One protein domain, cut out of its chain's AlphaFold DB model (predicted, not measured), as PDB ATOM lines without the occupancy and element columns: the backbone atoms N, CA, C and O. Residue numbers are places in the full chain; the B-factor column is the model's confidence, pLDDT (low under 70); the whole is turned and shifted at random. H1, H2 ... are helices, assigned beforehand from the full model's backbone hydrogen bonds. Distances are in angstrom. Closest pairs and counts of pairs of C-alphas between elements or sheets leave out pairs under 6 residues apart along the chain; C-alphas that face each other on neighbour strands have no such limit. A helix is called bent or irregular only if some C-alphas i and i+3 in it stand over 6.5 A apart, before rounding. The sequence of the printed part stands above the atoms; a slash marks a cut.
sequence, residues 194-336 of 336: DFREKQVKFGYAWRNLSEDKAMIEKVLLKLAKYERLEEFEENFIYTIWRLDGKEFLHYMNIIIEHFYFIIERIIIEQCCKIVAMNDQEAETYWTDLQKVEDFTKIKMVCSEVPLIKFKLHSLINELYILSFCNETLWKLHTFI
ATOM      1  N   ASP A 194     185.762 185.119  93.790       62.16
ATOM      2  CA  ASP A 194     184.518 185.722  93.296       62.16
ATOM      3  C   ASP A 194     183.266 185.182  94.001       62.16
ATOM      4  O   ASP A 194     182.282 185.902  94.179       62.16
ATOM      5  N   PHE A 195     183.252 183.897  94.364       71.19
ATOM      6  CA  PHE A 195     182.131 183.293  95.077       71.19
ATOM      7  C   PHE A 195     182.113 183.720  96.542       71.19
ATOM      8  O   PHE A 195     181.066 184.129  97.043       71.19
ATOM      9  N   ARG A 196     183.275 183.708  97.196       77.56
ATOM     10  CA  ARG A 196     183.462 184.192  98.569       77.56
ATOM     11  C   ARG A 196     183.056 185.660  98.713       77.56
ATOM     12  O   ARG A 196     182.290 186.020  99.603       77.56
ATOM     13  N   GLU A 197     183.447 186.502  97.760       74.25
ATOM     14  CA  GLU A 197     183.054 187.913  97.728       74.25
ATOM     15  C   GLU A 197     181.536 188.082  97.540       74.25
ATOM     16  O   GLU A 197     180.904 188.908  98.203       74.25
ATOM     17  N   LYS A 198     180.911 187.265  96.682       67.75
ATOM     18  CA  LYS A 198     179.448 187.247  96.523       67.75
ATOM     19  C   LYS A 198     178.729 186.815  97.799       67.75
ATOM     20  O   LYS A 198     177.686 187.388  98.101       67.75
ATOM     21  N   GLN A 199     179.265 185.852  98.550       72.31
ATOM     22  CA  GLN A 199     178.702 185.440  99.842       72.31
ATOM     23  C   GLN A 199     178.725 186.585 100.855       72.31
ATOM     24  O   GLN A 199     177.717 186.837 101.512       72.31
ATOM     25  N   VAL A 200     179.835 187.318 100.943       74.44
ATOM     26  CA  VAL A 200     179.948 188.477 101.836       74.44
ATOM     27  C   VAL A 200     179.002 189.598 101.410       74.44
ATOM     28  O   VAL A 200     178.253 190.123 102.233       74.44
ATOM     29  N   LYS A 201     178.957 189.923 100.112       70.75
ATOM     30  CA  LYS A 201     178.004 190.898  99.555       70.75
ATOM     31  C   LYS A 201     176.556 190.503  99.858       70.75
ATOM     32  O   LYS A 201     175.745 191.363 100.194       70.75
ATOM     33  N   PHE A 202     176.242 189.211  99.784       68.00
ATOM     34  CA  PHE A 202     174.939 188.683 100.166       68.00
ATOM     35  C   PHE A 202     174.670 188.850 101.665       68.00
ATOM     36  O   PHE A 202     173.600 189.330 102.021       68.00
ATOM     37  N   GLY A 203     175.634 188.535 102.536       68.12
ATOM     38  CA  GLY A 203     175.519 188.749 103.980       68.12
ATOM     39  C   GLY A 203     175.226 190.209 104.337       68.12
ATOM     40  O   GLY A 203     174.303 190.484 105.103       68.12
ATOM     41  N   TYR A 204     175.937 191.154 103.714       70.06
ATOM     42  CA  TYR A 204     175.667 192.588 103.863       70.06
ATOM     43  C   TYR A 204     174.274 192.986 103.372       70.06
ATOM     44  O   TYR A 204     173.567 193.727 104.055       70.06
ATOM     45  N   ALA A 205     173.865 192.503 102.196       65.38
ATOM     46  CA  ALA A 205     172.542 192.792 101.656       65.38
ATOM     47  C   ALA A 205     171.436 192.241 102.566       65.38
ATOM     48  O   ALA A 205     170.460 192.936 102.830       65.38
ATOM     49  N   TRP A 206     171.610 191.023 103.080       66.75
ATOM     50  CA  TRP A 206     170.627 190.372 103.938       66.75
ATOM     51  C   TRP A 206     170.468 191.087 105.276       66.75
ATOM     52  O   TRP A 206     169.345 191.380 105.678       66.75
ATOM     53  N   ARG A 207     171.589 191.473 105.896       69.00
ATOM     54  CA  ARG A 207     171.609 192.302 107.108       69.00
ATOM     55  C   ARG A 207     170.792 193.582 106.957       69.00
ATOM     56  O   ARG A 207     170.101 193.974 107.886       69.00
ATOM     57  N   ASN A 208     170.869 194.233 105.800       64.94
ATOM     58  CA  ASN A 208     170.205 195.518 105.576       64.94
ATOM     59  C   ASN A 208     168.724 195.391 105.176       64.94
ATOM     60  O   ASN A 208     168.021 196.399 105.148       64.94
ATOM     61  N   LEU A 209     168.258 194.193 104.810       55.62
ATOM     62  CA  LEU A 209     166.937 193.978 104.207       55.62
ATOM     63  C   LEU A 209     165.996 193.122 105.061       55.62
ATOM     64  O   LEU A 209     164.791 193.136 104.812       55.62
ATOM     65  N   SER A 210     166.514 192.343 106.014       53.38
ATOM     66  CA  SER A 210     165.734 191.328 106.717       53.38
ATOM     67  C   SER A 210     166.151 191.173 108.177       53.38
ATOM     68  O   SER A 210     167.334 191.168 108.498       53.38
ATOM     69  N   GLU A 211     165.165 190.951 109.049       57.03
ATOM     70  CA  GLU A 211     165.377 190.492 110.429       57.03
ATOM     71  C   GLU A 211     165.693 188.983 110.509       57.03
ATOM     72  O   GLU A 211     165.859 188.451 111.604       57.03
ATOM     73  N   ASP A 212     165.761 188.265 109.378       65.44
ATOM     74  CA  ASP A 212     166.060 186.830 109.352       65.44
ATOM     75  C   ASP A 212     167.542 186.565 109.652       65.44
ATOM     76  O   ASP A 212     168.404 186.478 108.768       65.44
ATOM     77  N   LYS A 213     167.808 186.429 110.950       73.56
ATOM     78  CA  LYS A 213     169.135 186.222 111.526       73.56
ATOM     79  C   LYS A 213     169.770 184.884 111.131       73.56
ATOM     80  O   LYS A 213     170.990 184.807 110.985       73.56
ATOM     81  N   ALA A 214     168.965 183.860 110.838       76.38
ATOM     82  CA  ALA A 214     169.450 182.516 110.515       76.38
ATOM     83  C   ALA A 214     170.277 182.473 109.215       76.38
ATOM     84  O   ALA A 214     171.140 181.612 109.030       76.38
ATOM     85  N   MET A 215     170.039 183.402 108.286       71.94
ATOM     86  CA  MET A 215     170.843 183.512 107.066       71.94
ATOM     87  C   MET A 215     172.233 184.094 107.322       71.94
ATOM     88  O   MET A 215     173.200 183.631 106.717       71.94
ATOM     89  N   ILE A 216     172.356 185.069 108.227       78.06
ATOM     90  CA  ILE A 216     173.656 185.640 108.604       78.06
ATOM     91  C   ILE A 216     174.487 184.585 109.335       78.06
ATOM     92  O   ILE A 216     175.657 184.407 109.005       78.06
ATOM     93  N   GLU A 217     173.872 183.811 110.233       84.69
ATOM     94  CA  GLU A 217     174.531 182.668 110.879       84.69
ATOM     95  C   GLU A 217     175.079 181.669 109.855       84.69
ATOM     96  O   GLU A 217     176.225 181.242 109.955       84.69
ATOM     97  N   LYS A 218     174.307 181.340 108.811       79.25
ATOM     98  CA  LYS A 218     174.769 180.441 107.741       79.25
ATOM     99  C   LYS A 218     175.942 181.009 106.948       79.25
ATOM    100  O   LYS A 218     176.807 180.236 106.539       79.25
ATOM    101  N   VAL A 219     175.977 182.321 106.701       81.38
ATOM    102  CA  VAL A 219     177.135 182.969 106.061       81.38
ATOM    103  C   VAL A 219     178.351 182.857 106.975       81.38
ATOM    104  O   VAL A 219     179.391 182.386 106.530       81.38
ATOM    105  N   LEU A 220     178.208 183.188 108.260       85.31
ATOM    106  CA  LEU A 220     179.283 183.082 109.248       85.31
ATOM    107  C   LEU A 220     179.813 181.644 109.375       85.31
ATOM    108  O   LEU A 220     181.013 181.425 109.271       85.31
ATOM    109  N   LEU A 221     178.941 180.641 109.490       86.75
ATOM    110  CA  LEU A 221     179.344 179.231 109.550       86.75
ATOM    111  C   LEU A 221     180.030 178.745 108.267       86.75
ATOM    112  O   LEU A 221     180.827 177.811 108.316       86.75
ATOM    113  N   LYS A 222     179.737 179.348 107.108       80.81
ATOM    114  CA  LYS A 222     180.479 179.076 105.868       80.81
ATOM    115  C   LYS A 222     181.853 179.732 105.878       80.81
ATOM    116  O   LYS A 222     182.818 179.051 105.551       80.81
ATOM    117  N   LEU A 223     181.952 180.995 106.302       82.88
ATOM    118  CA  LEU A 223     183.240 181.681 106.451       82.88
ATOM    119  C   LEU A 223     184.172 180.915 107.406       82.88
ATOM    120  O   LEU A 223     185.361 180.793 107.135       82.88
ATOM    121  N   ALA A 224     183.620 180.318 108.467       85.50
ATOM    122  CA  ALA A 224     184.361 179.526 109.450       85.50
ATOM    123  C   ALA A 224     185.027 178.268 108.862       85.50
ATOM    124  O   ALA A 224     185.909 177.690 109.490       85.50
ATOM    125  N   LYS A 225     184.614 177.824 107.666       83.06
ATOM    126  CA  LYS A 225     185.219 176.674 106.979       83.06
ATOM    127  C   LYS A 225     186.483 177.043 106.204       83.06
ATOM    128  O   LYS A 225     187.232 176.141 105.828       83.06
ATOM    129  N   TYR A 226     186.713 178.323 105.911       77.25
ATOM    130  CA  TYR A 226     187.897 178.734 105.165       77.25
ATOM    131  C   TYR A 226     189.134 178.711 106.054       77.25
ATOM    132  O   TYR A 226     189.121 179.214 107.171       77.25
ATOM    133  N   GLU A 227     190.229 178.163 105.525       79.00
ATOM    134  CA  GLU A 227     191.517 178.110 106.227       79.00
ATOM    135  C   GLU A 227     192.075 179.512 106.507       79.00
ATOM    136  O   GLU A 227     192.687 179.756 107.542       79.00
ATOM    137  N   ARG A 228     191.840 180.447 105.581       80.31
ATOM    138  CA  ARG A 228     192.246 181.841 105.711       80.31
ATOM    139  C   ARG A 228     191.148 182.754 105.201       80.31
ATOM    140  O   ARG A 228     190.640 182.541 104.097       80.31
ATOM    141  N   LEU A 229     190.837 183.775 105.989       80.19
ATOM    142  CA  LEU A 229     189.923 184.838 105.604       80.19
ATOM    143  C   LEU A 229     190.656 185.938 104.834       80.19
ATOM    144  O   LEU A 229     191.820 186.242 105.095       80.19
ATOM    145  N   GLU A 230     189.958 186.507 103.865       87.69
ATOM    146  CA  GLU A 230     190.360 187.706 103.142       87.69
ATOM    147  C   GLU A 230     189.874 188.960 103.882       87.69
ATOM    148  O   GLU A 230     188.913 188.925 104.654       87.69
ATOM    149  N   GLU A 231     190.483 190.110 103.591       84.94
ATOM    150  CA  GLU A 231     190.196 191.375 104.285       84.94
ATOM    151  C   GLU A 231     188.705 191.762 104.242       84.94
ATOM    152  O   GLU A 231     188.142 192.251 105.222       84.94
ATOM    153  N   PHE A 232     188.022 191.514 103.122       81.00
ATOM    154  CA  PHE A 232     186.596 191.825 102.992       81.00
ATOM    155  C   PHE A 232     185.703 190.914 103.854       81.00
ATOM    156  O   PHE A 232     184.633 191.350 104.288       81.00
ATOM    157  N   GLU A 233     186.130 189.677 104.122       86.25
ATOM    158  CA  GLU A 233     185.439 188.738 105.012       86.25
ATOM    159  C   GLU A 233     185.665 189.139 106.467       86.25
ATOM    160  O   GLU A 233     184.700 189.231 107.223       86.25
ATOM    161  N   GLU A 234     186.904 189.471 106.844       85.81
ATOM    162  CA  GLU A 234     187.209 190.009 108.173       85.81
ATOM    163  C   GLU A 234     186.380 191.264 108.460       85.81
ATOM    164  O   GLU A 234     185.731 191.355 109.502       85.81
ATOM    165  N   ASN A 235     186.328 192.202 107.508       86.94
ATOM    166  CA  ASN A 235     185.536 193.424 107.629       86.94
ATOM    167  C   ASN A 235     184.049 193.123 107.840       86.94
ATOM    168  O   ASN A 235     183.406 193.765 108.669       86.94
ATOM    169  N   PHE A 236     183.499 192.127 107.138       88.44
ATOM    170  CA  PHE A 236     182.118 191.701 107.354       88.44
ATOM    171  C   PHE A 236     181.893 191.203 108.775       88.44
ATOM    172  O   PHE A 236     180.978 191.687 109.445       88.44
ATOM    173  N   ILE A 237     182.752 190.317 109.275       89.62
ATOM    174  CA  ILE A 237     182.622 189.790 110.633       89.62
ATOM    175  C   ILE A 237     182.791 190.925 111.666       89.62
ATOM    176  O   ILE A 237     182.025 190.995 112.627       89.62
ATOM    177  N   TYR A 238     183.674 191.899 111.419       88.62
ATOM    178  CA  TYR A 238     183.777 193.129 112.218       88.62
ATOM    179  C   TYR A 238     182.480 193.939 112.244       88.62
ATOM    180  O   TYR A 238     182.099 194.475 113.287       88.62
ATOM    181  N   THR A 239     181.766 194.031 111.122       87.88
ATOM    182  CA  THR A 239     180.472 194.723 111.115       87.88
ATOM    183  C   THR A 239     179.403 193.990 111.921       87.88
ATOM    184  O   THR A 239     178.548 194.654 112.503       87.88
ATOM    185  N   ILE A 240     179.473 192.655 112.001       88.56
ATOM    186  CA  ILE A 240     178.609 191.851 112.876       88.56
ATOM    187  C   ILE A 240     178.991 192.059 114.344       88.56
ATOM    188  O   ILE A 240     178.114 192.254 115.183       88.56
ATOM    189  N   TRP A 241     180.288 192.100 114.660       89.06
ATOM    190  CA  TRP A 241     180.769 192.430 116.002       89.06
ATOM    191  C   TRP A 241     180.242 193.787 116.477       89.06
ATOM    192  O   TRP A 241     179.820 193.910 117.621       89.06
ATOM    193  N   ARG A 242     180.195 194.795 115.601       87.31
ATOM    194  CA  ARG A 242     179.718 196.153 115.917       87.31
ATOM    195  C   ARG A 242     178.198 196.315 115.994       87.31
ATOM    196  O   ARG A 242     177.735 197.429 116.197       87.31
ATOM    197  N   LEU A 243     177.422 195.241 115.874       86.00
ATOM    198  CA  LEU A 243     175.977 195.305 116.095       86.00
ATOM    199  C   LEU A 243     175.631 195.682 117.538       86.00
ATOM    200  O   LEU A 243     176.392 195.406 118.471       86.00
ATOM    201  N   ASP A 244     174.455 196.276 117.723       80.31
ATOM    202  CA  ASP A 244     173.927 196.597 119.047       80.31
ATOM    203  C   ASP A 244     173.787 195.334 119.902       80.31
ATOM    204  O   ASP A 244     173.509 194.246 119.395       80.31
ATOM    205  N   GLY A 245     173.949 195.472 121.224       72.94
ATOM    206  CA  GLY A 245     174.090 194.338 122.149       72.94
ATOM    207  C   GLY A 245     173.032 193.240 121.984       72.94
ATOM    208  O   GLY A 245     173.377 192.065 121.955       72.94
ATOM    209  N   LYS A 246     171.756 193.592 121.777       77.12
ATOM    210  CA  LYS A 246     170.673 192.604 121.578       77.12
ATOM    211  C   LYS A 246     170.773 191.829 120.263       77.12
ATOM    212  O   LYS A 246     170.360 190.673 120.202       77.12
ATOM    213  N   GLU A 247     171.274 192.455 119.206       79.12
ATOM    214  CA  GLU A 247     171.460 191.804 117.909       79.12
ATOM    215  C   GLU A 247     172.743 190.983 117.892       79.12
ATOM    216  O   GLU A 247     172.730 189.840 117.435       79.12
ATOM    217  N   PHE A 248     173.817 191.526 118.465       85.38
ATOM    218  CA  PHE A 248     175.088 190.829 118.608       85.38
ATOM    219  C   PHE A 248     174.952 189.536 119.423       85.38
ATOM    220  O   PHE A 248     175.512 188.519 119.022       85.38
ATOM    221  N   LEU A 249     174.165 189.536 120.509       84.31
ATOM    222  CA  LEU A 249     173.941 188.351 121.351       84.31
ATOM    223  C   LEU A 249     173.482 187.117 120.559       84.31
ATOM    224  O   LEU A 249     173.796 185.998 120.948       84.31
ATOM    225  N   HIS A 250     172.785 187.306 119.436       85.50
ATOM    226  CA  HIS A 250     172.358 186.197 118.587       85.50
ATOM    227  C   HIS A 250     173.536 185.512 117.880       85.50
ATOM    228  O   HIS A 250     173.593 184.292 117.809       85.50
ATOM    229  N   TYR A 251     174.512 186.294 117.416       87.38
ATOM    230  CA  TYR A 251     175.687 185.788 116.700       87.38
ATOM    231  C   TYR A 251     176.875 185.497 117.619       87.38
ATOM    232  O   TYR A 251     177.862 184.910 117.177       87.38
ATOM    233  N   MET A 252     176.787 185.918 118.883       86.50
ATOM    234  CA  MET A 252     177.873 185.915 119.857       86.50
ATOM    235  C   MET A 252     178.617 184.576 119.895       86.50
ATOM    236  O   MET A 252     179.836 184.564 119.751       86.50
ATOM    237  N   ASN A 253     177.897 183.455 119.992       85.88
ATOM    238  CA  ASN A 253     178.513 182.126 120.069       85.88
ATOM    239  C   ASN A 253     179.343 181.788 118.823       85.88
ATOM    240  O   ASN A 253     180.488 181.367 118.952       85.88
ATOM    241  N   ILE A 254     178.810 182.043 117.624       86.81
ATOM    242  CA  ILE A 254     179.502 181.760 116.356       86.81
ATOM    243  C   ILE A 254     180.753 182.637 116.222       86.81
ATOM    244  O   ILE A 254     181.815 182.153 115.828       86.81
ATOM    245  N   ILE A 255     180.639 183.924 116.570       87.50
ATOM    246  CA  ILE A 255     181.762 184.870 116.531       87.50
ATOM    247  C   ILE A 255     182.876 184.427 117.479       87.50
ATOM    248  O   ILE A 255     184.045 184.428 117.113       87.50
ATOM    249  N   ILE A 256     182.516 184.011 118.684       84.50
ATOM    250  CA  ILE A 256     183.460 183.573 119.708       84.50
ATOM    251  C   ILE A 256     184.147 182.262 119.327       84.50
ATOM    252  O   ILE A 256     185.353 182.122 119.521       84.50
ATOM    253  N   GLU A 257     183.381 181.291 118.834       84.12
ATOM    254  CA  GLU A 257     183.874 179.941 118.569       84.12
ATOM    255  C   GLU A 257     184.798 179.908 117.351       84.12
ATOM    256  O   GLU A 257     185.849 179.269 117.388       84.12
ATOM    257  N   HIS A 258     184.435 180.635 116.292       85.19
ATOM    258  CA  HIS A 258     185.126 180.555 115.007       85.19
ATOM    259  C   HIS A 258     185.955 181.793 114.659       85.19
ATOM    260  O   HIS A 258     186.881 181.697 113.858       85.19
ATOM    261  N   PHE A 259     185.660 182.951 115.254       87.38
ATOM    262  CA  PHE A 259     186.246 184.238 114.866       87.38
ATOM    263  C   PHE A 259     186.814 185.022 116.055       87.38
ATOM    264  O   PHE A 259     186.811 186.255 116.073       87.38
ATOM    265  N   TYR A 260     187.358 184.300 117.039       83.44
ATOM    266  CA  TYR A 260     187.995 184.872 118.232       83.44
ATOM    267  C   TYR A 260     189.094 185.902 117.908       83.44
ATOM    268  O   TYR A 260     189.290 186.845 118.677       83.44
ATOM    269  N   PHE A 261     189.735 185.786 116.739       83.44
ATOM    270  CA  PHE A 261     190.763 186.717 116.259       83.44
ATOM    271  C   PHE A 261     190.311 188.188 116.256       83.44
ATOM    272  O   PHE A 261     191.141 189.086 116.368       83.44
ATOM    273  N   ILE A 262     189.005 188.461 116.155       84.81
ATOM    274  CA  ILE A 262     188.461 189.825 116.236       84.81
ATOM    275  C   ILE A 262     188.736 190.441 117.602       84.81
ATOM    276  O   ILE A 262     189.173 191.589 117.689       84.81
ATOM    277  N   ILE A 263     188.499 189.664 118.659       83.12
ATOM    278  CA  ILE A 263     188.719 190.091 120.036       83.12
ATOM    279  C   ILE A 263     190.224 190.238 120.279       83.12
ATOM    280  O   ILE A 263     190.655 191.257 120.817       83.12
ATOM    281  N   GLU A 264     191.030 189.276 119.813       79.56
ATOM    282  CA  GLU A 264     192.495 189.346 119.905       79.56
ATOM    283  C   GLU A 264     193.037 190.613 119.244       79.56
ATOM    284  O   GLU A 264     193.816 191.343 119.853       79.56
ATOM    285  N   ARG A 265     192.582 190.924 118.027       83.56
ATOM    286  CA  ARG A 265     193.013 192.109 117.282       83.56
ATOM    287  C   ARG A 265     192.641 193.407 117.998       83.56
ATOM    288  O   ARG A 265     193.470 194.312 118.039       83.56
ATOM    289  N   ILE A 266     191.454 193.494 118.607       82.94
ATOM    290  CA  ILE A 266     191.062 194.665 119.412       82.94
ATOM    291  C   ILE A 266     191.982 194.814 120.632       82.94
ATOM    292  O   ILE A 266     192.462 195.918 120.896       82.94
ATOM    293  N   ILE A 267     192.262 193.723 121.359       81.38
ATOM    294  CA  ILE A 267     193.171 193.745 122.517       81.38
ATOM    295  C   ILE A 267     194.584 194.144 122.106       81.38
ATOM    296  O   ILE A 267     195.157 195.037 122.722       81.38
ATOM    297  N   ILE A 268     195.128 193.544 121.047       78.56
ATOM    298  CA  ILE A 268     196.462 193.866 120.533       78.56
ATOM    299  C   ILE A 268     196.540 195.345 120.149       78.56
ATOM    300  O   ILE A 268     197.495 196.018 120.525       78.56
ATOM    301  N   GLU A 269     195.530 195.884 119.457       83.50
ATOM    302  CA  GLU A 269     195.499 197.302 119.090       83.50
ATOM    303  C   GLU A 269     195.534 198.215 120.326       83.50
ATOM    304  O   GLU A 269     196.269 199.204 120.345       83.50
ATOM    305  N   GLN A 270     194.782 197.874 121.377       79.56
ATOM    306  CA  GLN A 270     194.800 198.629 122.630       79.56
ATOM    307  C   GLN A 270     196.136 198.498 123.370       79.56
ATOM    308  O   GLN A 270     196.695 199.506 123.793       79.56
ATOM    309  N   CYS A 271     196.696 197.292 123.473       74.44
ATOM    310  CA  CYS A 271     198.011 197.068 124.071       74.44
ATOM    311  C   CYS A 271     199.107 197.863 123.349       74.44
ATOM    312  O   CYS A 271     199.915 198.515 124.004       74.44
ATOM    313  N   CYS A 272     199.104 197.877 122.013       79.12
ATOM    314  CA  CYS A 272     200.042 198.672 121.221       79.12
ATOM    315  C   CYS A 272     199.914 200.175 121.507       79.12
ATOM    316  O   CYS A 272     200.928 200.862 121.600       79.12
ATOM    317  N   LYS A 273     198.685 200.684 121.682       79.62
ATOM    318  CA  LYS A 273     198.452 202.081 122.079       79.62
ATOM    319  C   LYS A 273     199.016 202.366 123.470       79.62
ATOM    320  O   LYS A 273     199.739 203.341 123.615       79.62
ATOM    321  N   ILE A 274     198.753 201.497 124.449       75.44
ATOM    322  CA  ILE A 274     199.247 201.641 125.830       75.44
ATOM    323  C   ILE A 274     200.779 201.689 125.875       75.44
ATOM    324  O   ILE A 274     201.344 202.521 126.575       75.44
ATOM    325  N   VAL A 275     201.460 200.822 125.121       74.25
ATOM    326  CA  VAL A 275     202.934 200.778 125.095       74.25
ATOM    327  C   VAL A 275     203.541 202.074 124.543       74.25
ATOM    328  O   VAL A 275     204.655 202.430 124.915       74.25
ATOM    329  N   ALA A 276     202.821 202.784 123.673       77.25
ATOM    330  CA  ALA A 276     203.274 204.043 123.091       77.25
ATOM    331  C   ALA A 276     202.975 205.282 123.962       77.25
ATOM    332  O   ALA A 276     203.429 206.370 123.613       77.25
ATOM    333  N   MET A 277     202.212 205.135 125.051       78.69
ATOM    334  CA  MET A 277     201.766 206.246 125.902       78.69
ATOM    335  C   MET A 277     202.767 206.572 127.011       78.69
ATOM    336  O   MET A 277     203.463 205.696 127.525       78.69
ATOM    337  N   ASN A 278     202.789 207.838 127.429       77.31
ATOM    338  CA  ASN A 278     203.415 208.245 128.692       77.31
ATOM    339  C   ASN A 278     202.462 208.053 129.893       77.31
ATOM    340  O   ASN A 278     201.269 207.793 129.726       77.31
ATOM    341  N   ASP A 279     202.974 208.198 131.119       72.00
ATOM    342  CA  ASP A 279     202.210 207.921 132.348       72.00
ATOM    343  C   ASP A 279     200.929 208.770 132.482       72.00
ATOM    344  O   ASP A 279     199.905 208.294 132.972       72.00
ATOM    345  N   GLN A 280     200.955 210.014 132.000       75.94
ATOM    346  CA  GLN A 280     199.831 210.950 132.096       75.94
ATOM    347  C   GLN A 280     198.737 210.652 131.051       75.94
ATOM    348  O   GLN A 280     197.536 210.736 131.330       75.94
ATOM    349  N   GLU A 281     199.145 210.244 129.848       79.88
ATOM    350  CA  GLU A 281     198.255 209.726 128.805       79.88
ATOM    351  C   GLU A 281     197.608 208.410 129.235       79.88
ATOM    352  O   GLU A 281     196.410 208.217 129.023       79.88
ATOM    353  N   ALA A 282     198.371 207.538 129.897       75.56
ATOM    354  CA  ALA A 282     197.878 206.268 130.401       75.56
ATOM    355  C   ALA A 282     196.730 206.445 131.409       75.56
ATOM    356  O   ALA A 282     195.717 205.757 131.298       75.56
ATOM    357  N   GLU A 283     196.830 207.369 132.370       75.81
ATOM    358  CA  GLU A 283     195.745 207.629 133.335       75.81
ATOM    359  C   GLU A 283     194.447 208.095 132.659       75.81
ATOM    360  O   GLU A 283     193.353 207.610 132.978       75.81
ATOM    361  N   THR A 284     194.567 208.993 131.680       79.44
ATOM    362  CA  THR A 284     193.415 209.492 130.914       79.44
ATOM    363  C   THR A 284     192.800 208.368 130.075       79.44
ATOM    364  O   THR A 284     191.581 208.176 130.067       79.44
ATOM    365  N   TYR A 285     193.651 207.548 129.454       83.12
ATOM    366  CA  TYR A 285     193.256 206.419 128.622       83.12
ATOM    367  C   TYR A 285     192.380 205.404 129.364       83.12
ATOM    368  O   TYR A 285     191.355 204.993 128.827       83.12
ATOM    369  N   TRP A 286     192.704 205.029 130.608       80.06
ATOM    370  CA  TRP A 286     191.895 204.060 131.371       80.06
ATOM    371  C   TRP A 286     190.475 204.548 131.660       80.06
ATOM    372  O   TRP A 286     189.528 203.755 131.668       80.06
ATOM    373  N   THR A 287     190.328 205.853 131.877       78.00
ATOM    374  CA  THR A 287     189.030 206.491 132.122       78.00
ATOM    375  C   THR A 287     188.172 206.481 130.857       78.00
ATOM    376  O   THR A 287     186.964 206.244 130.916       78.00
ATOM    377  N   ASP A 288     188.795 206.682 129.698       81.06
ATOM    378  CA  ASP A 288     188.103 206.690 128.411       81.06
ATOM    379  C   ASP A 288     187.875 205.292 127.840       81.06
ATOM    380  O   ASP A 288     186.861 205.063 127.183       81.06
ATOM    381  N   LEU A 289     188.731 204.321 128.165       78.31
ATOM    382  CA  LEU A 289     188.583 202.930 127.741       78.31
ATOM    383  C   LEU A 289     187.260 202.319 128.226       78.31
ATOM    384  O   LEU A 289     186.662 201.512 127.519       78.31
ATOM    385  N   GLN A 290     186.756 202.743 129.393       71.31
ATOM    386  CA  GLN A 290     185.432 202.338 129.893       71.31
ATOM    387  C   GLN A 290     184.277 202.786 128.986       71.31
ATOM    388  O   GLN A 290     183.199 202.199 129.030       71.31
ATOM    389  N   LYS A 291     184.489 203.826 128.177       75.62
ATOM    390  CA  LYS A 291     183.490 204.390 127.264       75.62
ATOM    391  C   LYS A 291     183.607 203.814 125.850       75.62
ATOM    392  O   LYS A 291     182.743 204.079 125.022       75.62
ATOM    393  N   VAL A 292     184.655 203.039 125.559       81.38
ATOM    394  CA  VAL A 292     184.866 202.425 124.242       81.38
ATOM    395  C   VAL A 292     183.924 201.230 124.084       81.38
ATOM    396  O   VAL A 292     184.061 200.223 124.778       81.38
ATOM    397  N   GLU A 293     182.987 201.326 123.137       82.00
ATOM    398  CA  GLU A 293     181.937 200.320 122.903       82.00
ATOM    399  C   GLU A 293     182.485 198.905 122.689       82.00
ATOM    400  O   GLU A 293     181.973 197.948 123.272       82.00
ATOM    401  N   ASP A 294     183.558 198.774 121.901       83.44
ATOM    402  CA  ASP A 294     184.214 197.489 121.650       83.44
ATOM    403  C   ASP A 294     184.719 196.862 122.958       83.44
ATOM    404  O   ASP A 294     184.526 195.671 123.190       83.44
ATOM    405  N   PHE A 295     185.285 197.661 123.865       82.38
ATOM    406  CA  PHE A 295     185.817 197.171 125.136       82.38
ATOM    407  C   PHE A 295     184.711 196.786 126.122       82.38
ATOM    408  O   PHE A 295     184.793 195.750 126.784       82.38
ATOM    409  N   THR A 296     183.633 197.567 126.177       83.81
ATOM    410  CA  THR A 296     182.433 197.229 126.955       83.81
ATOM    411  C   THR A 296     181.812 195.917 126.474       83.81
ATOM    412  O   THR A 296     181.428 195.073 127.286       83.81
ATOM    413  N   LYS A 297     181.782 195.690 125.156       87.38
ATOM    414  CA  LYS A 297     181.302 194.438 124.560       87.38
ATOM    415  C   LYS A 297     182.215 193.253 124.880       87.38
ATOM    416  O   LYS A 297     181.707 192.182 125.201       87.38
ATOM    417  N   ILE A 298     183.539 193.441 124.891       87.88
ATOM    418  CA  ILE A 298     184.492 192.410 125.343       87.88
ATOM    419  C   ILE A 298     184.216 192.011 126.794       87.88
ATOM    420  O   ILE A 298     184.169 190.818 127.085       87.88
ATOM    421  N   LYS A 299     183.976 192.972 127.696       86.12
ATOM    422  CA  LYS A 299     183.642 192.670 129.100       86.12
ATOM    423  C   LYS A 299     182.362 191.848 129.222       86.12
ATOM    424  O   LYS A 299     182.357 190.852 129.939       86.12
ATOM    425  N   MET A 300     181.317 192.225 128.484       86.12
ATOM    426  CA  MET A 300     180.062 191.466 128.422       86.12
ATOM    427  C   MET A 300     180.300 190.030 127.929       86.12
ATOM    428  O   MET A 300     179.831 189.069 128.530       86.12
ATOM    429  N   VAL A 301     181.082 189.857 126.864       87.06
ATOM    430  CA  VAL A 301     181.432 188.532 126.339       87.06
ATOM    431  C   VAL A 301     182.231 187.711 127.360       87.06
ATOM    432  O   VAL A 301     181.976 186.523 127.530       87.06
ATOM    433  N   CYS A 302     183.160 188.336 128.087       85.44
ATOM    434  CA  CYS A 302     183.951 187.676 129.127       85.44
ATOM    435  C   CYS A 302     183.118 187.256 130.342       85.44
ATOM    436  O   CYS A 302     183.445 186.245 130.965       85.44
ATOM    437  N   SER A 303     182.060 188.003 130.683       84.50
ATOM    438  CA  SER A 303     181.128 187.601 131.741       84.50
ATOM    439  C   SER A 303     180.241 186.427 131.328       84.50
ATOM    440  O   SER A 303     179.946 185.580 132.165       84.50
ATOM    441  N   GLU A 304     179.856 186.349 130.054       81.94
ATOM    442  CA  GLU A 304     179.000 185.276 129.529       81.94
ATOM    443  C   GLU A 304     179.790 183.994 129.206       81.94
ATOM    444  O   GLU A 304     179.283 182.885 129.372       81.94
ATOM    445  N   VAL A 305     181.051 184.118 128.768       81.81
ATOM    446  CA  VAL A 305     181.883 182.985 128.329       81.81
ATOM    447  C   VAL A 305     183.256 183.002 129.026       81.81
ATOM    448  O   VAL A 305     184.233 183.538 128.489       81.81
ATOM    449  N   PRO A 306     183.395 182.346 130.197       80.62
ATOM    450  CA  PRO A 306     184.622 182.380 131.005       80.62
ATOM    451  C   PRO A 306     185.886 181.876 130.295       80.62
ATOM    452  O   PRO A 306     186.993 182.332 130.584       80.62
ATOM    453  N   LEU A 307     185.744 180.951 129.337       81.12
ATOM    454  CA  LEU A 307     186.874 180.425 128.564       81.12
ATOM    455  C   LEU A 307     187.574 181.521 127.745       81.12
ATOM    456  O   LEU A 307     188.794 181.499 127.596       81.12
ATOM    457  N   ILE A 308     186.820 182.496 127.237       79.94
ATOM    458  CA  ILE A 308     187.370 183.637 126.495       79.94
ATOM    459  C   ILE A 308     188.159 184.524 127.431       79.94
ATOM    460  O   ILE A 308     189.272 184.910 127.091       79.94
ATOM    461  N   LYS A 309     187.617 184.803 128.622       81.62
ATOM    462  CA  LYS A 309     188.329 185.574 129.638       81.62
ATOM    463  C   LYS A 309     189.701 184.952 129.901       81.62
ATOM    464  O   LYS A 309     190.709 185.643 129.827       81.62
ATOM    465  N   PHE A 310     189.764 183.634 130.086       81.31
ATOM    466  CA  PHE A 310     191.038 182.934 130.261       81.31
ATOM    467  C   PHE A 310     191.989 183.100 129.060       81.31
ATOM    468  O   PHE A 310     193.163 183.423 129.246       81.31
ATOM    469  N   LYS A 311     191.492 182.934 127.825       79.62
ATOM    470  CA  LYS A 311     192.301 183.125 126.608       79.62
ATOM    471  C   LYS A 311     192.832 184.557 126.474       79.62
ATOM    472  O   LYS A 311     193.997 184.737 126.132       79.62
ATOM    473  N   LEU A 312     192.018 185.566 126.784       82.31
ATOM    474  CA  LEU A 312     192.434 186.970 126.733       82.31
ATOM    475  C   LEU A 312     193.458 187.293 127.814       82.31
ATOM    476  O   LEU A 312     194.424 187.992 127.539       82.31
ATOM    477  N   HIS A 313     193.288 186.755 129.022       82.81
ATOM    478  CA  HIS A 313     194.278 186.905 130.087       82.81
ATOM    479  C   HIS A 313     195.626 186.294 129.686       82.81
ATOM    480  O   HIS A 313     196.661 186.912 129.925       82.81
ATOM    481  N   SER A 314     195.620 185.132 129.020       82.69
ATOM    482  CA  SER A 314     196.837 184.530 128.457       82.69
ATOM    483  C   SER A 314     197.493 185.446 127.421       82.69
ATOM    484  O   SER A 314     198.682 185.732 127.535       82.69
ATOM    485  N   LEU A 315     196.717 185.970 126.465       78.69
ATOM    486  CA  LEU A 315     197.210 186.902 125.445       78.69
ATOM    487  C   LEU A 315     197.799 188.178 126.068       78.69
ATOM    488  O   LEU A 315     198.885 188.612 125.696       78.69
ATOM    489  N   ILE A 316     197.107 188.776 127.040       78.44
ATOM    490  CA  ILE A 316     197.577 189.982 127.734       78.44
ATOM    491  C   ILE A 316     198.865 189.694 128.502       78.44
ATOM    492  O   ILE A 316     199.768 190.525 128.495       78.44
ATOM    493  N   ASN A 317     198.981 188.524 129.131       77.44
ATOM    494  CA  ASN A 317     200.199 188.124 129.826       77.44
ATOM    495  C   ASN A 317     201.382 187.939 128.858       77.44
ATOM    496  O   ASN A 317     202.490 188.383 129.146       77.44
ATOM    497  N   GLU A 318     201.155 187.349 127.684       74.06
ATOM    498  CA  GLU A 318     202.180 187.262 126.636       74.06
ATOM    499  C   GLU A 318     202.620 188.654 126.163       74.06
ATOM    500  O   GLU A 318     203.816 188.940 126.104       74.06
ATOM    501  N   LEU A 319     201.670 189.558 125.904       72.25
ATOM    502  CA  LEU A 319     201.953 190.943 125.511       72.25
ATOM    503  C   LEU A 319     202.664 191.732 126.621       72.25
ATOM    504  O   LEU A 319     203.563 192.523 126.338       72.25
ATOM    505  N   TYR A 320     202.320 191.489 127.885       74.12
ATOM    506  CA  TYR A 320     203.004 192.054 129.046       74.12
ATOM    507  C   TYR A 320     204.481 191.654 129.062       74.12
ATOM    508  O   TYR A 320     205.349 192.524 129.130       74.12
ATOM    509  N   ILE A 321     204.779 190.362 128.899       69.88
ATOM    510  CA  ILE A 321     206.156 189.855 128.833       69.88
ATOM    511  C   ILE A 321     206.899 190.463 127.633       69.88
ATOM    512  O   ILE A 321     208.026 190.937 127.783       69.88
ATOM    513  N   LEU A 322     206.265 190.507 126.457       71.12
ATOM    514  CA  LEU A 322     206.853 191.079 125.239       71.12
ATOM    515  C   LEU A 322     207.111 192.589 125.344       71.12
ATOM    516  O   LEU A 322     208.035 193.097 124.714       71.12
ATOM    517  N   SER A 323     206.330 193.299 126.156       68.50
ATOM    518  CA  SER A 323     206.510 194.728 126.437       68.50
ATOM    519  C   SER A 323     207.534 195.023 127.541       68.50
ATOM    520  O   SER A 323     207.559 196.136 128.060       68.50
ATOM    521  N   PHE A 324     208.379 194.050 127.906       73.88
ATOM    522  CA  PHE A 324     209.342 194.148 129.010       73.88
ATOM    523  C   PHE A 324     208.679 194.447 130.357       73.88
ATOM    524  O   PHE A 324     209.184 195.243 131.149       73.88
ATOM    525  N   CYS A 325     207.556 193.778 130.624       74.50
ATOM    526  CA  CYS A 325     206.832 193.869 131.887       74.50
ATOM    527  C   CYS A 325     206.258 195.270 132.169       74.50
ATOM    528  O   CYS A 325     206.261 195.726 133.313       74.50
ATOM    529  N   ASN A 326     205.727 195.946 131.142       73.69
ATOM    530  CA  ASN A 326     205.073 197.245 131.295       73.69
ATOM    531  C   ASN A 326     203.844 197.143 132.228       73.69
ATOM    532  O   ASN A 326     202.806 196.587 131.861       73.69
ATOM    533  N   GLU A 327     203.951 197.692 133.441       79.00
ATOM    534  CA  GLU A 327     202.907 197.617 134.476       79.00
ATOM    535  C   GLU A 327     201.587 198.271 134.057       79.00
ATOM    536  O   GLU A 327     200.511 197.839 134.478       79.00
ATOM    537  N   THR A 328     201.636 199.277 133.184       76.06
ATOM    538  CA  THR A 328     200.434 199.901 132.635       76.06
ATOM    539  C   THR A 328     199.659 198.899 131.787       76.06
ATOM    540  O   THR A 328     198.446 198.808 131.926       76.06
ATOM    541  N   LEU A 329     200.331 198.064 130.989       76.62
ATOM    542  CA  LEU A 329     199.669 196.999 130.228       76.62
ATOM    543  C   LEU A 329     199.032 195.960 131.162       76.62
ATOM    544  O   LEU A 329     197.912 195.518 130.911       76.62
ATOM    545  N   TRP A 330     199.684 195.632 132.283       81.31
ATOM    546  CA  TRP A 330     199.133 194.698 133.272       81.31
ATOM    547  C   TRP A 330     197.790 195.161 133.858       81.31
ATOM    548  O   TRP A 330     196.927 194.333 134.149       81.31
ATOM    549  N   LYS A 331     197.534 196.475 133.941       81.75
ATOM    550  CA  LYS A 331     196.216 196.998 134.353       81.75
ATOM    551  C   LYS A 331     195.080 196.528 133.432       81.75
ATOM    552  O   LYS A 331     193.953 196.371 133.904       81.75
ATOM    553  N   LEU A 332     195.359 196.208 132.163       79.69
ATOM    554  CA  LEU A 332     194.375 195.636 131.236       79.69
ATOM    555  C   LEU A 332     193.870 194.266 131.709       79.69
ATOM    556  O   LEU A 332     192.681 193.982 131.598       79.69
ATOM    557  N   HIS A 333     194.751 193.452 132.300       79.00
ATOM    558  CA  HIS A 333     194.415 192.135 132.851       79.00
ATOM    559  C   HIS A 333     193.422 192.241 134.015       79.00
ATOM    560  O   HIS A 333     192.571 191.379 134.188       79.00
ATOM    561  N   THR A 334     193.513 193.297 134.828       77.88
ATOM    562  CA  THR A 334     192.538 193.558 135.904       77.88
ATOM    563  C   THR A 334     191.249 194.211 135.414       77.88
ATOM    564  O   THR A 334     190.247 194.219 136.123       77.88
ATOM    565  N   PHE A 335     191.281 194.805 134.223       74.56
ATOM    566  CA  PHE A 335     190.172 195.573 133.676       74.56
ATOM    567  C   PHE A 335     189.159 194.710 132.907       74.56
ATOM    568  O   PHE A 335     188.000 195.125 132.778       74.56
ATOM    569  N   ILE A 336     189.591 193.546 132.405       75.06
ATOM    570  CA  ILE A 336     188.778 192.486 131.773       75.06
ATOM    571  C   ILE A 336     188.318 191.475 132.831       75.06
ATOM    572  O   ILE A 336     187.164 190.990 132.745       75.06
TER     573      ILE A 336
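What this domain is: This is residues 194 to 336 of the 336 residues of an uncharacterized protein of Callosobruchus maculatus (UniProt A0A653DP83). Two lobes of helices stand end to end: H1, H2, H3 and H4 pack into one, and in the other H5, H8 and H9 make a triangle, with H6 to one side of it, close to H5 and H9. H7 lies where the lobes meet and makes a corner with H8. The printed part has 143 residues with nine named helices, H1 to H9 in chain order, and no named strand: all helix, the packing part aligned, part crossed. The whole is compact, with a radius of gyration of the C-alphas of 16.8 A, yet elongated, spanning 47 by 30 by 26 A.

How they stand to each other: H1, residues 194 to 209, and H2, residues 213 to 223, form a helical hairpin; they touch at a shallow tilt of 20 degrees, opposite ways, the closest C-alphas being those of Gly 203 and Ile 216, 5.9 A apart. With residues 197 to 204 alone H1 touches H3, residues 231 to 241, the closest C-alphas being those of Val 200 and Glu 233, 6.3 A apart. H4, residues 245 to 258, is irregular, with C-alphas 250 and 253 7.5 A apart. With residues 250 to 255 alone it touches H2, closest at the C-alphas of Glu 217 and Tyr 251, 6.7 A apart; it touches H3 at a steep tilt of 46 degrees, closest at the C-alphas of Trp 241 and Phe 248, 6.5 A apart. H5, residues 261 to 275, is close to H3 but not clearly touching, the closest C-alphas being those of Tyr 238 and Ile 262, 7.0 A apart. H6, residues 279 to 289, is close to H5 but not clearly touching, the closest C-alphas being those of Ile 274 and Ala 282, 6.6 A apart. H7, residues 293 to 304, touches H8, residues 306 to 322, only at the corner, closest at the C-alphas of Cys 302 and Lys 309, 4.9 A apart. H8 is the hub, touching H5, H7 and H9, residues 327 to 335; H8 and H9 form a helical hairpin at a shallow tilt of 2 degrees, opposite ways, closest at the C-alphas of His 313 and His 333, 5.9 A apart. H5 touches H9 with residues 271 to 275 alone, closest at the C-alphas of Cys 271 and Leu 329, 6.4 A apart. H1 and H2 are apart from H5, H6, H7, H8 and H9. Every O i to N i+4 pair is within hydrogen-bond range in H1, H2, H3, H5, H7 and H8, against 6 of 10 in H4, 6 of 7 in H6 and 2 of 5 in H9, where 6 of 6 O i to N i+3 pairs are.

Where its parts are: H1 begins at C-alpha 194, (184.518, 185.722, 93.296), and is 22.3 A long from first to last C-alpha; H4 measures 19.0 A, H5 20.6 A and H8 24.6 A. H9 ends at C-alpha 335, (190.172, 195.573, 133.676).

The domain as a whole: The C-alphas farthest apart, those of Phe 195 and Gln 280, are 49.5 A apart. The printed part has no cut, and no link is long. The mean pLDDT of the printed part is 79.1; 14 residues are under 70, among them residues 205 to 212.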